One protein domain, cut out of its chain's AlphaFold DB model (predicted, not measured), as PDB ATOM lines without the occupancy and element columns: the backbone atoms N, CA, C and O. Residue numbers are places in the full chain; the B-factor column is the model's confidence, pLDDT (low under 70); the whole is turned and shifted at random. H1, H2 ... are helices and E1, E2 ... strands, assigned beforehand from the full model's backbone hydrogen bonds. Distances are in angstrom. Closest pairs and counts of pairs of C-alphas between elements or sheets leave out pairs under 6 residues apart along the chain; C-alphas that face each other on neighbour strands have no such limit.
ATOM      1  N   PRO A   2     206.589 229.821 144.337       85.88
ATOM      2  CA  PRO A   2     205.919 228.813 145.156       85.88
ATOM      3  C   PRO A   2     206.543 227.420 144.943       85.88
ATOM      4  O   PRO A   2     207.093 227.145 143.875       85.88
ATOM      5  N   ILE A   3     206.493 226.553 145.959       88.38
ATOM      6  CA  ILE A   3     207.068 225.193 145.902       88.38
ATOM      7  C   ILE A   3     206.318 224.300 144.902       88.38
ATOM      8  O   ILE A   3     206.899 223.418 144.277       88.38
ATOM      9  N   GLU A   4     205.039 224.582 144.680       91.44
ATOM     10  CA  GLU A   4     204.180 223.914 143.709       91.44
ATOM     11  C   GLU A   4     204.741 224.072 142.291       91.44
ATOM     12  O   GLU A   4     204.781 223.107 141.527       91.44
ATOM     13  N   ASP A   5     205.277 225.250 141.957       91.88
ATOM     14  CA  ASP A   5     205.907 225.484 140.656       91.88
ATOM     15  C   ASP A   5     207.208 224.686 140.496       91.88
ATOM     16  O   ASP A   5     207.561 224.317 139.380       91.88
ATOM     17  N   PHE A   6     207.928 224.406 141.587       90.62
ATOM     18  CA  PHE A   6     209.138 223.582 141.541       90.62
ATOM     19  C   PHE A   6     208.817 222.109 141.266       90.62
ATOM     20  O   PHE A   6     209.641 221.408 140.671       90.62
ATOM     21  N   SER A   7     207.624 221.640 141.646       90.88
ATOM     22  CA  SER A   7     207.175 220.277 141.339       90.88
ATOM     23  C   SER A   7     206.878 220.069 139.847       90.88
ATOM     24  O   SER A   7     207.038 218.956 139.345       90.88
ATOM     25  N   ASP A   8     206.566 221.140 139.110       94.62
ATOM     26  CA  ASP A   8     206.395 221.120 137.656       94.62
ATOM     27  C   ASP A   8     207.760 220.969 136.941       94.62
ATOM     28  O   ASP A   8     208.602 221.877 136.977       94.62
ATOM     29  N   PRO A   9     208.013 219.834 136.259       93.50
ATOM     30  CA  PRO A   9     209.290 219.582 135.598       93.50
ATOM     31  C   PRO A   9     209.578 220.556 134.451       93.50
ATOM     32  O   PRO A   9     210.747 220.860 134.214       93.50
ATOM     33  N   ALA A  10     208.558 221.077 133.763       95.31
ATOM     34  CA  ALA A  10     208.756 222.011 132.659       95.31
ATOM     35  C   ALA A  10     209.225 223.378 133.176       95.31
ATOM     36  O   ALA A  10     210.175 223.954 132.638       95.31
ATOM     37  N   LYS A  11     208.615 223.868 134.264       94.56
ATOM     38  CA  LYS A  11     209.037 225.110 134.932       94.56
ATOM     39  C   LYS A  11     210.435 224.979 135.520       94.56
ATOM     40  O   LYS A  11     211.281 225.840 135.275       94.56
ATOM     41  N   ARG A  12     210.708 223.878 136.227       94.81
ATOM     42  CA  ARG A  12     212.032 223.613 136.803       94.81
ATOM     43  C   ARG A  12     213.116 223.564 135.721       94.81
ATOM     44  O   ARG A  12     214.131 224.241 135.860       94.81
ATOM     45  N   ALA A  13     212.869 222.861 134.611       94.94
ATOM     46  CA  ALA A  13     213.785 222.810 133.467       94.94
ATOM     47  C   ALA A  13     214.028 224.193 132.838       94.94
ATOM     48  O   ALA A  13     215.165 224.524 132.493       94.94
ATOM     49  N   ALA A  14     212.985 225.023 132.715       95.56
ATOM     50  CA  ALA A  14     213.133 226.396 132.239       95.56
ATOM     51  C   ALA A  14     214.031 227.221 133.173       95.56
ATOM     52  O   ALA A  14     214.940 227.895 132.700       95.56
ATOM     53  N   TRP A  15     213.866 227.123 134.495       95.06
ATOM     54  CA  TRP A  15     214.717 227.855 135.441       95.06
ATOM     55  C   TRP A  15     216.172 227.394 135.432       95.06
ATOM     56  O   TRP A  15     217.071 228.229 135.527       95.06
ATOM     57  N   ILE A  16     216.421 226.093 135.289       94.88
ATOM     58  CA  ILE A  16     217.781 225.561 135.143       94.88
ATOM     59  C   ILE A  16     218.433 226.150 133.887       94.88
ATOM     60  O   ILE A  16     219.519 226.719 133.968       94.88
ATOM     61  N   ARG A  17     217.748 226.082 132.739       96.25
ATOM     62  CA  ARG A  17     218.279 226.549 131.450       96.25
ATOM     63  C   ARG A  17     218.447 228.067 131.382       96.25
ATOM     64  O   ARG A  17     219.454 228.545 130.874       96.25
ATOM     65  N   GLU A  18     217.456 228.820 131.845       95.94
ATOM     66  CA  GLU A  18     217.371 230.271 131.625       95.94
ATOM     67  C   GLU A  18     217.993 231.079 132.762       95.94
ATOM     68  O   GLU A  18     218.528 232.158 132.528       95.94
ATOM     69  N   LYS A  19     217.935 230.566 133.997       92.75
ATOM     70  CA  LYS A  19     218.439 231.260 135.193       92.75
ATOM     71  C   LYS A  19     219.666 230.585 135.799       92.75
ATOM     72  O   LYS A  19     220.198 231.088 136.784       92.75
ATOM     73  N   GLY A  20     220.097 229.442 135.259       92.94
ATOM     74  CA  GLY A  20     221.177 228.656 135.852       92.94
ATOM     75  C   GLY A  20     220.846 228.179 137.269       92.94
ATOM     76  O   GLY A  20     221.756 228.059 138.090       92.94
ATOM     77  N   LEU A  21     219.559 227.975 137.587       93.56
ATOM     78  CA  LEU A  21     219.122 227.627 138.939       93.56
ATOM     79  C   LEU A  21     219.677 226.252 139.336       93.56
ATOM     80  O   LEU A  21     219.316 225.238 138.748       93.56
ATOM     81  N   LYS A  22     220.559 226.224 140.339       92.06
ATOM     82  CA  LYS A  22     221.149 224.982 140.875       92.06
ATOM     83  C   LYS A  22     220.399 224.468 142.097       92.06
ATOM     84  O   LYS A  22     220.245 223.261 142.269       92.06
ATOM     85  N   VAL A  23     219.960 225.391 142.945       93.25
ATOM     86  CA  VAL A  23     219.305 225.129 144.224       93.25
ATOM     87  C   VAL A  23     218.092 226.044 144.332       93.25
ATOM     88  O   VAL A  23     218.149 227.202 143.924       93.25
ATOM     89  N   PHE A  24     216.998 225.500 144.845       94.19
ATOM     90  CA  PHE A  24     215.777 226.205 145.180       94.19
ATOM     91  C   PHE A  24     215.622 226.220 146.700       94.19
ATOM     92  O   PHE A  24     215.502 225.160 147.313       94.19
ATOM     93  N   SER A  25     215.627 227.412 147.288       93.75
ATOM     94  CA  SER A  25     215.619 227.598 148.739       93.75
ATOM     95  C   SER A  25     214.206 227.850 149.262       93.75
ATOM     96  O   SER A  25     213.448 228.667 148.727       93.75
ATOM     97  N   LEU A  26     213.846 227.127 150.317       93.25
ATOM     98  CA  LEU A  26     212.594 227.248 151.048       93.25
ATOM     99  C   LEU A  26     212.838 227.954 152.377       93.25
ATOM    100  O   LEU A  26     213.716 227.568 153.147       93.25
ATOM    101  N   HIS A  27     211.994 228.938 152.676       92.75
ATOM    102  CA  HIS A  27     212.045 229.687 153.925       92.75
ATOM    103  C   HIS A  27     210.722 229.555 154.675       92.75
ATOM    104  O   HIS A  27     209.646 229.636 154.079       92.75
ATOM    105  N   SER A  28     210.804 229.402 155.995       92.25
ATOM    106  CA  SER A  28     209.640 229.396 156.878       92.25
ATOM    107  C   SER A  28     209.623 230.666 157.729       92.25
ATOM    108  O   SER A  28     210.563 230.886 158.491       92.25
ATOM    109  N   PRO A  29     208.553 231.482 157.688       91.88
ATOM    110  CA  PRO A  29     208.398 232.605 158.614       91.88
ATOM    111  C   PRO A  29     208.354 232.169 160.086       91.88
ATOM    112  O   PRO A  29     208.746 232.931 160.964       91.88
ATOM    113  N   LEU A  30     207.894 230.940 160.357       96.19
ATOM    114  CA  LEU A  30     207.857 230.361 161.705       96.19
ATOM    115  C   LEU A  30     209.229 229.843 162.157       96.19
ATOM    116  O   LEU A  30     209.498 229.784 163.356       96.19
ATOM    117  N   HIS A  31     210.106 229.499 161.208       93.50
ATOM    118  CA  HIS A  31     211.464 229.024 161.474       93.50
ATOM    119  C   HIS A  31     212.485 229.745 160.573       93.50
ATOM    120  O   HIS A  31     213.021 229.153 159.633       93.50
ATOM    121  N   PRO A  32     212.787 231.030 160.845       91.06
ATOM    122  CA  PRO A  32     213.612 231.848 159.949       91.06
ATOM    123  C   PRO A  32     215.052 231.349 159.780       91.06
ATOM    124  O   PRO A  32     215.690 231.647 158.778       91.06
ATOM    125  N   ALA A  33     215.567 230.597 160.759       93.56
ATOM    126  CA  ALA A  33     216.929 230.065 160.759       93.56
ATOM    127  C   ALA A  33     217.060 228.674 160.105       93.56
ATOM    128  O   ALA A  33     218.157 228.122 160.086       93.56
ATOM    129  N   THR A  34     215.969 228.082 159.604       92.31
ATOM    130  CA  THR A  34     215.962 226.725 159.030       92.31
ATOM    131  C   THR A  34     215.606 226.768 157.548       92.31
ATOM    132  O   THR A  34     214.577 226.246 157.117       92.31
ATOM    133  N   GLU A  35     216.438 227.452 156.770       95.00
ATOM    134  CA  GLU A  35     216.354 227.407 155.313       95.00
ATOM    135  C   GLU A  35     216.588 225.976 154.810       95.00
ATOM    136  O   GLU A  35     217.475 225.273 155.301       95.00
ATOM    137  N   ILE A  36     215.772 225.539 153.849       94.00
ATOM    138  CA  ILE A  36     215.899 224.222 153.218       94.00
ATOM    139  C   ILE A  36     216.239 224.414 151.748       94.00
ATOM    140  O   ILE A  36     215.429 224.914 150.969       94.00
ATOM    141  N   ASP A  37     217.418 223.944 151.369       94.38
ATOM    142  CA  ASP A  37     217.918 223.976 150.002       94.38
ATOM    143  C   ASP A  37     217.585 222.680 149.256       94.38
ATOM    144  O   ASP A  37     217.999 221.587 149.648       94.38
ATOM    145  N   LEU A  38     216.871 222.799 148.136       93.81
ATOM    146  CA  LEU A  38     216.541 221.688 147.244       93.81
ATOM    147  C   LEU A  38     217.352 221.788 145.955       93.81
ATOM    148  O   LEU A  38     217.259 222.776 145.228       93.81
ATOM    149  N   PHE A  39     218.116 220.754 145.605       94.12
ATOM    150  CA  PHE A  39     218.771 220.718 144.297       94.12
ATOM    151  C   PHE A  39     217.733 220.701 143.166       94.12
ATOM    152  O   PHE A  39     216.794 219.909 143.185       94.12
ATOM    153  N   SER A  40     217.917 221.561 142.159       93.38
ATOM    154  CA  SER A  40     217.018 221.634 140.994       93.38
ATOM    155  C   SER A  40     217.134 220.408 140.081       93.38
ATOM    156  O   SER A  40     216.170 220.034 139.414       93.38
ATOM    157  N   GLU A  41     218.294 219.749 140.105       92.62
ATOM    158  CA  GLU A  41     218.561 218.451 139.483       92.62
ATOM    159  C   GLU A  41     219.395 217.602 140.438       92.62
ATOM    160  O   GLU A  41     220.213 218.140 141.187       92.62
ATOM    161  N   ALA A  42     219.231 216.279 140.397       92.44
ATOM    162  CA  ALA A  42     220.024 215.382 141.226       92.44
ATOM    163  C   ALA A  42     221.528 215.561 140.911       92.44
ATOM    164  O   ALA A  42     221.956 215.328 139.777       92.44
TER     165      ALA A  42
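AT A GLANCE: This is residues 2 to 42 of the 100 residues of an uncharacterized protein of Elusimicrobia bacterium (UniProt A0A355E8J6). Going along the printed part from its first residue, you meet a short helix H1, then a longer helix H2, and then a long two-stranded hairpin, E1 and E2, which makes most of the length. The whole is like an open hook: the hairpin is one long arm, H2 crosses beyond the end of the hairpin away from its turn, and H1 folds back from H2 towards one side of E1, with few contacts between these parts. The 41 printed residues hold two named helices and two named strands in the order H1, H2, E1, E2, and the class is mixed, helices and strands, with the sheet in the order E1, E2, antiparallel. The outline is elongated, 31 by 17 by 17 A, and only just loose, close to compact, with a radius of gyration of the C-alphas of 11.1 A.

HOW THE PARTS SIT: Start at H1, residues 3 to 7, and go on to H2, residues 9 to 19: the two only just touch, with 3 pairs of C-alphas within 8 A, and they touch only at the corner by their link. Their closest C-alphas are those of Phe 6 and Arg 12, 5.6 A apart. In both helices every O i to N i+4 pair is within hydrogen-bond range. Next look at E1, residues 23 to 28: H1 and E1 have 1 pair of C-alphas within 8 A, those of Ile 3 and Leu 26, 7.8 A apart. E1 and E2, residues 31 to 39, are antiparallel neighbours in a hairpin, with 157 degrees between their directions. Check N 24 and O 38, within hydrogen-bond range at 2.8 A, and N 36 and O 26, at 3.0 A. The C-alphas of residues 23 and 39 face each other at 4.4 A. E2 bends by 57 degrees at residue 34. H1 and E2 are apart, and so are H2 and E2.

IN THESE COORDINATES: Find C-alpha 3 at (207.068, 225.193, 145.902); from there H1 runs 6.7 A to C-alpha 7. H2 begins at C-alpha 9, at (209.290, 219.582, 135.598), and runs 14.8 A to C-alpha 19. E1 covers 16.5 A from Val 23 to Ser 28. E2 covers 20.4 A from His 31 to Phe 39, whose C-alpha is at (218.771, 220.718, 144.297).

THE WHOLE: The two C-alphas farthest apart are those of Arg 17 and Leu 30, 32.2 A. The printed part has no cut, and the links H1 to H2, H2 to E1 and E1 to E2 are tight. The mean pLDDT of the printed part of this model is 93.3, and no printed residue is under 70.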